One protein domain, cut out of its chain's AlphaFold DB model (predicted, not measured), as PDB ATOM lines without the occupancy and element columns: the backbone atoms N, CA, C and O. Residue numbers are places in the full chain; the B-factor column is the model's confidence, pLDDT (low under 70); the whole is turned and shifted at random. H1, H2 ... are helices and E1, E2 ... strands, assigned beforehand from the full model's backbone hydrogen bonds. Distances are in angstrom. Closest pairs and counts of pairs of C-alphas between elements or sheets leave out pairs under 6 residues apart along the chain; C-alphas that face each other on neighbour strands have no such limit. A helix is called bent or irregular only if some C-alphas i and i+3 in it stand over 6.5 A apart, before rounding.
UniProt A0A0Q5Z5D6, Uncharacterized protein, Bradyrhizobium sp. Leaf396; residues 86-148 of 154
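What this domain is: This is residues 86 to 148 of the 154 residues of an uncharacterized protein of Bradyrhizobium sp. Leaf396 (UniProt A0A0Q5Z5D6). A long helical hairpin, H1 and H2 side by side, has a small head at one end, made of residues 86 to 104 with the short strand E1. At the other end, residues 123 to 128 stick out where H1 gives way to H2. The printed part has 63 residues with one named strand and two named helices, in the order E1, H1, H2, and is mostly helix. The whole is loose, with a radius of gyration of the C-alphas of 14.0 A, and a rod spanning 44 by 18 by 13 A.

Where its parts are: H1, the longest helix by residues, covers residues 105 to 124 and measures 25.4 A from its first C-alpha, at (312.411, 265.887, 252.352), to its last. It is irregular, with C-alphas 115 and 118 7.5 A apart, and has a kink of 56 degrees near residue 118. H2 covers residues 130 to 147 and measures 26.0 A, ending with C-alpha 147 at (324.666, 267.401, 251.688). E1 covers residues 96 to 98, 7.1 A long.

How they stand to each other: H1 and H2 touch and form a helical hairpin. Their closest C-alphas, those of Ala 113 and Thr 134, are 5.1 A apart. They run opposite ways at a shallow tilt of 34 degrees, only just short of steep. The closest C-alphas of E1 and H1, those of Val 97 and Pro 105, are 6.2 A apart. Those of E1 and H2, Pro 96 and Glu 145, are 5.7 A apart. E1 pairs with no named strand, but residues 86 to 87 pair antiparallel with its residues 96 to 97. In H2 every O i to N i+4 pair is within hydrogen-bond range; in H1, 10 of 16 are.

The domain as a whole: The two C-alphas farthest apart, those of Gly 90 and Pro 126, are 44.3 A apart. The printed part has no cut. The link from H1 to H2 is tight, and that from E1 to H1 is short. Residues 123 to 128, of which 123 to 124 belong to H1, stand free. The mean pLDDT of the printed part is 86.3; residues 115 to 122, in H1, are under 70.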
ATOM      1  N   VAL A  86     318.806 267.257 258.190       93.62
ATOM      2  CA  VAL A  86     319.898 266.603 258.923       93.62
ATOM      3  C   VAL A  86     319.774 265.088 258.854       93.62
ATOM      4  O   VAL A  86     318.711 264.549 258.542       93.62
ATOM      5  N   ARG A  87     320.865 264.391 259.172       94.44
ATOM      6  CA  ARG A  87     320.904 262.938 259.352       94.44
ATOM      7  C   ARG A  87     321.152 262.603 260.809       94.44
ATOM      8  O   ARG A  87     322.000 263.209 261.455       94.44
ATOM      9  N   HIS A  88     320.458 261.586 261.297       91.25
ATOM     10  CA  HIS A  88     320.666 261.075 262.641       91.25
ATOM     11  C   HIS A  88     320.535 259.555 262.646       91.25
ATOM     12  O   HIS A  88     319.518 259.012 262.224       91.25
ATOM     13  N   SER A  89     321.560 258.865 263.150       90.44
ATOM     14  CA  SER A  89     321.610 257.396 263.238       90.44
ATOM     15  C   SER A  89     320.375 256.775 263.910       90.44
ATOM     16  O   SER A  89     319.865 255.765 263.430       90.44
ATOM     17  N   GLY A  90     319.846 257.405 264.964       88.62
ATOM     18  CA  GLY A  90     318.664 256.954 265.703       88.62
ATOM     19  C   GLY A  90     317.313 257.274 265.048       88.62
ATOM     20  O   GLY A  90     316.273 256.880 265.574       88.62
ATOM     21  N   ILE A  91     317.286 257.986 263.915       90.06
ATOM     22  CA  ILE A  91     316.049 258.397 263.238       90.06
ATOM     23  C   ILE A  91     316.026 257.841 261.817       90.06
ATOM     24  O   ILE A  91     316.910 258.116 261.014       90.06
ATOM     25  N   MET A  92     314.985 257.066 261.495       90.62
ATOM     26  CA  MET A  92     314.750 256.514 260.150       90.62
ATOM     27  C   MET A  92     315.982 255.827 259.524       90.62
ATOM     28  O   MET A  92     316.163 255.863 258.308       90.62
ATOM     29  N   GLY A  93     316.846 255.225 260.350       91.19
ATOM     30  CA  GLY A  93     318.083 254.583 259.901       91.19
ATOM     31  C   GLY A  93     319.104 255.550 259.285       91.19
ATOM     32  O   GLY A  93     319.810 255.168 258.357       91.19
ATOM     33  N   GLY A  94     319.156 256.810 259.730       92.69
ATOM     34  CA  GLY A  94     320.115 257.797 259.218       92.69
ATOM     35  C   GLY A  94     319.719 258.454 257.894       92.69
ATOM     36  O   GLY A  94     320.534 259.146 257.268       92.69
ATOM     37  N   LYS A  95     318.475 258.254 257.449       95.12
ATOM     38  CA  LYS A  95     317.924 258.985 256.305       95.12
ATOM     39  C   LYS A  95     317.817 260.483 256.629       95.12
ATOM     40  O   LYS A  95     317.583 260.829 257.787       95.12
ATOM     41  N   PRO A  96     317.966 261.373 255.631       96.25
ATOM     42  CA  PRO A  96     317.733 262.795 255.827       96.25
ATOM     43  C   PRO A  96     316.300 263.050 256.277       96.25
ATOM     44  O   PRO A  96     315.347 262.495 255.719       96.25
ATOM     45  N   VAL A  97     316.164 263.915 257.272       95.94
ATOM     46  CA  VAL A  97     314.883 264.359 257.813       95.94
ATOM     47  C   VAL A  97     314.929 265.852 258.091       95.94
ATOM     48  O   VAL A  97     316.002 266.417 258.319       95.94
ATOM     49  N   PHE A  98     313.764 266.495 258.116       93.94
ATOM     50  CA  PHE A  98     313.661 267.814 258.724       93.94
ATOM     51  C   PHE A  98     314.024 267.708 260.205       93.94
ATOM     52  O   PHE A  98     313.500 266.852 260.926       93.94
ATOM     53  N   ARG A  99     314.932 268.571 260.657       90.44
ATOM     54  CA  ARG A  99     315.432 268.606 262.032       90.44
ATOM     55  C   ARG A  99     314.269 268.658 263.025       90.44
ATOM     56  O   ARG A  99     313.348 269.453 262.873       90.44
ATOM     57  N   GLY A 100     314.332 267.800 264.043       88.44
ATOM     58  CA  GLY A 100     313.281 267.673 265.059       88.44
ATOM     59  C   GLY A 100     312.062 266.857 264.619       88.44
ATOM     60  O   GLY A 100     311.073 266.809 265.343       88.44
ATOM     61  N   THR A 101     312.109 266.203 263.455       92.69
ATOM     62  CA  THR A 101     310.989 265.413 262.926       92.69
ATOM     63  C   THR A 101     311.444 264.042 262.416       92.69
ATOM     64  O   THR A 101     312.635 263.746 262.326       92.69
ATOM     65  N   ARG A 102     310.472 263.203 262.036       94.44
ATOM     66  CA  ARG A 102     310.680 261.981 261.238       94.44
ATOM     67  C   ARG A 102     310.156 262.142 259.807       94.44
ATOM     68  O   ARG A 102     309.688 261.183 259.205       94.44
ATOM     69  N   VAL A 103     310.148 263.369 259.292       95.06
ATOM     70  CA  VAL A 103     309.633 263.681 257.956       95.06
ATOM     71  C   VAL A 103     310.812 263.789 257.000       95.06
ATOM     72  O   VAL A 103     311.702 264.614 257.203       95.06
ATOM     73  N   SER A 104     310.832 262.956 255.959       95.00
ATOM     74  CA  SER A 104     311.846 263.035 254.904       95.00
ATOM     75  C   SER A 104     311.555 264.184 253.924       95.00
ATOM     76  O   SER A 104     310.383 264.458 253.653       95.00
ATOM     77  N   PRO A 105     312.588 264.828 253.347       95.00
ATOM     78  CA  PRO A 105     312.411 265.887 252.352       95.00
ATOM     79  C   PRO A 105     311.684 265.416 251.090       95.00
ATOM     80  O   PRO A 105     310.732 266.070 250.674       95.00
ATOM     81  N   GLY A 106     312.070 264.264 250.525       94.19
ATOM     82  CA  GLY A 106     311.518 263.744 249.267       94.19
ATOM     83  C   GLY A 106     309.991 263.858 249.119       94.19
ATOM     84  O   GLY A 106     309.538 264.543 248.202       94.19
ATOM     85  N   PRO A 107     309.183 263.259 250.017       92.50
ATOM     86  CA  PRO A 107     307.722 263.344 249.940       92.50
ATOM     87  C   PRO A 107     307.166 264.773 250.004       92.50
ATOM     88  O   PRO A 107     306.203 265.085 249.310       92.50
ATOM     89  N   VAL A 108     307.774 265.653 250.807       91.69
ATOM     90  CA  VAL A 108     307.332 267.052 250.940       91.69
ATOM     91  C   VAL A 108     307.597 267.822 249.649       91.69
ATOM     92  O   VAL A 108     306.714 268.516 249.153       91.69
ATOM     93  N   PHE A 109     308.791 267.677 249.073       91.19
ATOM     94  CA  PHE A 109     309.150 268.348 247.821       91.19
ATOM     95  C   PHE A 109     308.348 267.815 246.628       91.19
ATOM     96  O   PHE A 109     307.966 268.603 245.766       91.19
ATOM     97  N   ALA A 110     308.047 266.514 246.599       88.19
ATOM     98  CA  ALA A 110     307.154 265.934 245.598       88.19
ATOM     99  C   ALA A 110     305.746 266.545 245.689       88.19
ATOM    100  O   ALA A 110     305.221 267.028 244.690       88.19
ATOM    101  N   LEU A 111     305.182 266.634 246.900       87.25
ATOM    102  CA  LEU A 111     303.874 267.254 247.110       87.25
ATOM    103  C   LEU A 111     303.862 268.735 246.703       87.25
ATOM    104  O   LEU A 111     302.896 269.196 246.100       87.25
ATOM    105  N   LEU A 112     304.923 269.489 247.009       84.44
ATOM    106  CA  LEU A 112     305.038 270.894 246.607       84.44
ATOM    107  C   LEU A 112     305.071 271.056 245.086       84.44
ATOM    108  O   LEU A 112     304.419 271.968 244.571       84.44
ATOM    109  N   ALA A 113     305.779 270.165 244.388       82.38
ATOM    110  CA  ALA A 113     305.805 270.156 242.933       82.38
ATOM    111  C   ALA A 113     304.408 269.906 242.338       82.38
ATOM    112  O   ALA A 113     304.004 270.567 241.384       82.38
ATOM    113  N   ASP A 114     303.624 269.027 242.956       78.81
ATOM    114  CA  ASP A 114     302.287 268.708 242.457       78.81
ATOM    115  C   ASP A 114     301.235 269.768 242.809       78.81
ATOM    116  O   ASP A 114     300.389 270.088 241.976       78.81
ATOM    117  N   THR A 115     301.285 270.332 244.020       67.94
ATOM    118  CA  THR A 115     300.150 271.079 244.600       67.94
ATOM    119  C   THR A 115     300.211 272.592 244.354       67.94
ATOM    120  O   THR A 115     299.187 273.258 244.450       67.94
ATOM    121  N   SER A 116     301.387 273.164 244.054       63.00
ATOM    122  CA  SER A 116     301.578 274.633 244.059       63.00
ATOM    123  C   SER A 116     302.078 275.257 242.755       63.00
ATOM    124  O   SER A 116     302.043 276.480 242.611       63.00
ATOM    125  N   ILE A 117     302.526 274.453 241.788       63.56
ATOM    126  CA  ILE A 117     303.175 274.988 240.584       63.56
ATOM    127  C   ILE A 117     302.153 275.625 239.636       63.56
ATOM    128  O   ILE A 117     302.387 276.702 239.093       63.56
ATOM    129  N   ASP A 118     300.994 274.999 239.466       64.44
ATOM    130  CA  ASP A 118     300.057 275.349 238.400       64.44
ATOM    131  C   ASP A 118     299.382 276.722 238.565       64.44
ATOM    132  O   ASP A 118     299.180 277.431 237.578       64.44
ATOM    133  N   GLU A 119     299.044 277.111 239.796       65.38
ATOM    134  CA  GLU A 119     298.383 278.388 240.091       65.38
ATOM    135  C   GLU A 119     299.392 279.543 240.212       65.38
ATOM    136  O   GLU A 119     299.173 280.636 239.689       65.38
ATOM    137  N   PHE A 120     300.537 279.301 240.856       66.19
ATOM    138  CA  PHE A 120     301.512 280.347 241.164       66.19
ATOM    139  C   PHE A 120     302.397 280.711 239.965       66.19
ATOM    140  O   PHE A 120     302.652 281.890 239.702       66.19
ATOM    141  N   VAL A 121     302.863 279.711 239.214       67.81
ATOM    142  CA  VAL A 121     303.872 279.912 238.165       67.81
ATOM    143  C   VAL A 121     303.254 280.543 236.935       67.81
ATOM    144  O   VAL A 121     303.787 281.533 236.443       67.81
ATOM    145  N   ARG A 122     302.085 280.070 236.493       63.78
ATOM    146  CA  ARG A 122     301.398 280.668 235.339       63.78
ATOM    147  C   ARG A 122     301.053 282.143 235.549       63.78
ATOM    148  O   ARG A 122     301.096 282.912 234.596       63.78
ATOM    149  N   ALA A 123     300.747 282.553 236.782       71.94
ATOM    150  CA  ALA A 123     300.385 283.935 237.092       71.94
ATOM    151  C   ALA A 123     301.592 284.874 237.283       71.94
ATOM    152  O   ALA A 123     301.477 286.074 237.032       71.94
ATOM    153  N   LYS A 124     302.733 284.368 237.771       78.88
ATOM    154  CA  LYS A 124     303.892 285.200 238.156       78.88
ATOM    155  C   LYS A 124     305.109 285.039 237.247       78.88
ATOM    156  O   LYS A 124     305.868 285.992 237.096       78.88
ATOM    157  N   TYR A 125     305.284 283.867 236.647       81.94
ATOM    158  CA  TYR A 125     306.456 283.474 235.865       81.94
ATOM    159  C   TYR A 125     306.025 282.732 234.590       81.94
ATOM    160  O   TYR A 125     306.305 281.544 234.440       81.94
ATOM    161  N   PRO A 126     305.346 283.417 233.653       79.69
ATOM    162  CA  PRO A 126     304.749 282.789 232.472       79.69
ATOM    163  C   PRO A 126     305.768 282.179 231.496       79.69
ATOM    164  O   PRO A 126     305.377 281.465 230.584       79.69
ATOM    165  N   SER A 127     307.062 282.472 231.661       85.69
ATOM    166  CA  SER A 127     308.150 281.922 230.848       85.69
ATOM    167  C   SER A 127     308.706 280.591 231.361       85.69
ATOM    168  O   SER A 127     309.655 280.093 230.768       85.69
ATOM    169  N   LEU A 128     308.217 280.077 232.493       82.12
ATOM    170  CA  LEU A 128     308.692 278.824 233.076       82.12
ATOM    171  C   LEU A 128     307.665 277.718 232.875       82.12
ATOM    172  O   LEU A 128     306.492 277.877 233.223       82.12
ATOM    173  N   GLU A 129     308.134 276.574 232.387       85.31
ATOM    174  CA  GLU A 129     307.298 275.389 232.251       85.31
ATOM    175  C   GLU A 129     307.132 274.678 233.599       85.31
ATOM    176  O   GLU A 129     308.034 274.640 234.446       85.31
ATOM    177  N   ARG A 130     305.966 274.053 233.798       83.31
ATOM    178  CA  ARG A 130     305.663 273.291 235.022       83.31
ATOM    179  C   ARG A 130     306.730 272.229 235.297       83.31
ATOM    180  O   ARG A 130     307.202 272.093 236.426       83.31
ATOM    181  N   ASP A 131     307.115 271.497 234.258       86.69
ATOM    182  CA  ASP A 131     308.055 270.381 234.352       86.69
ATOM    183  C   ASP A 131     309.471 270.838 234.717       86.69
ATOM    184  O   ASP A 131     310.183 270.136 235.442       86.69
ATOM    185  N   GLU A 132     309.871 272.038 234.288       87.25
ATOM    186  CA  GLU A 132     311.164 272.624 234.645       87.25
ATOM    187  C   GLU A 132     311.230 272.928 236.141       87.25
ATOM    188  O   GLU A 132     312.225 272.618 236.798       87.25
ATOM    189  N   ILE A 133     310.150 273.458 236.714       86.50
ATOM    190  CA  ILE A 133     310.085 273.783 238.143       86.50
ATOM    191  C   ILE A 133     310.009 272.514 238.985       86.50
ATOM    192  O   ILE A 133     310.727 272.397 239.979       86.50
ATOM    193  N   THR A 134     309.212 271.531 238.563       88.06
ATOM    194  CA  THR A 134     309.195 270.198 239.179       88.06
ATOM    195  C   THR A 134     310.600 269.599 239.196       88.06
ATOM    196  O   THR A 134     311.081 269.147 240.238       88.06
ATOM    197  N   THR A 135     311.299 269.653 238.062       90.81
ATOM    198  CA  THR A 135     312.666 269.145 237.937       90.81
ATOM    199  C   THR A 135     313.631 269.908 238.843       90.81
ATOM    200  O   THR A 135     314.430 269.279 239.543       90.81
ATOM    201  N   ALA A 136     313.536 271.237 238.895       91.00
ATOM    202  CA  ALA A 136     314.364 272.077 239.753       91.00
ATOM    203  C   ALA A 136     314.152 271.762 241.245       91.00
ATOM    204  O   ALA A 136     315.124 271.603 241.985       91.00
ATOM    205  N   LEU A 137     312.903 271.586 241.689       90.44
ATOM    206  CA  LEU A 137     312.581 271.200 243.069       90.44
ATOM    207  C   LEU A 137     313.134 269.816 243.419       90.44
ATOM    208  O   LEU A 137     313.722 269.631 244.486       90.44
ATOM    209  N   GLN A 138     313.013 268.847 242.510       91.25
ATOM    210  CA  GLN A 138     313.591 267.516 242.701       91.25
ATOM    211  C   GLN A 138     315.125 267.557 242.751       91.25
ATOM    212  O   GLN A 138     315.739 266.873 243.573       91.25
ATOM    213  N   GLN A 139     315.766 268.355 241.894       93.00
ATOM    214  CA  GLN A 139     317.215 268.565 241.920       93.00
ATOM    215  C   GLN A 139     317.661 269.204 243.239       93.00
ATOM    216  O   GLN A 139     318.600 268.705 243.863       93.00
ATOM    217  N   ALA A 140     316.960 270.241 243.702       89.38
ATOM    218  CA  ALA A 140     317.221 270.881 244.985       89.38
ATOM    219  C   ALA A 140     317.081 269.888 246.149       89.38
ATOM    220  O   ALA A 140     317.978 269.798 246.987       89.38
ATOM    221  N   CYS A 141     316.018 269.076 246.160       94.25
ATOM    222  CA  CYS A 141     315.817 268.027 247.159       94.25
ATOM    223  C   CYS A 141     316.994 267.041 247.193       94.25
ATOM    224  O   CYS A 141     317.558 266.791 248.257       94.25
ATOM    225  N   ARG A 142     317.435 266.540 246.029       93.00
ATOM    226  CA  ARG A 142     318.591 265.630 245.939       93.00
ATOM    227  C   ARG A 142     319.871 266.262 246.486       93.00
ATOM    228  O   ARG A 142     320.634 265.591 247.178       93.00
ATOM    229  N   LEU A 143     320.118 267.539 246.190       90.69
ATOM    230  CA  LEU A 143     321.287 268.259 246.702       90.69
ATOM    231  C   LEU A 143     321.232 268.414 248.225       90.69
ATOM    232  O   LEU A 143     322.230 268.158 248.898       90.69
ATOM    233  N   LEU A 144     320.071 268.780 248.767       90.31
ATOM    234  CA  LEU A 144     319.854 268.917 250.204       90.31
ATOM    235  C   LEU A 144     320.037 267.583 250.936       90.31
ATOM    236  O   LEU A 144     320.757 267.517 251.926       90.31
ATOM    237  N   GLU A 145     319.451 266.500 250.425       92.12
ATOM    238  CA  GLU A 145     319.586 265.159 251.004       92.12
ATOM    239  C   GLU A 145     321.025 264.628 250.937       92.12
ATOM    240  O   GLU A 145     321.501 263.984 251.879       92.12
ATOM    241  N   ARG A 146     321.737 264.907 249.837       90.94
ATOM    242  CA  ARG A 146     323.145 264.528 249.664       90.94
ATOM    243  C   ARG A 146     324.052 265.254 250.653       90.94
ATOM    244  O   ARG A 146     324.948 264.632 251.212       90.94
ATOM    245  N   ASN A 147     323.814 266.545 250.864       86.50
ATOM    246  CA  ASN A 147     324.666 267.401 251.688       86.50
ATOM    247  C   ASN A 147     324.212 267.481 253.159       86.50
ATOM    248  O   ASN A 147     324.842 268.186 253.945       86.50
ATOM    249  N   ALA A 148     323.130 266.790 253.535       88.88
ATOM    250  CA  ALA A 148     322.593 266.801 254.892       88.88
ATOM    251  C   ALA A 148     323.649 266.314 255.906       88.88
ATOM    252  O   ALA A 148     324.090 265.160 255.810       88.88
TER     253      ALA A 148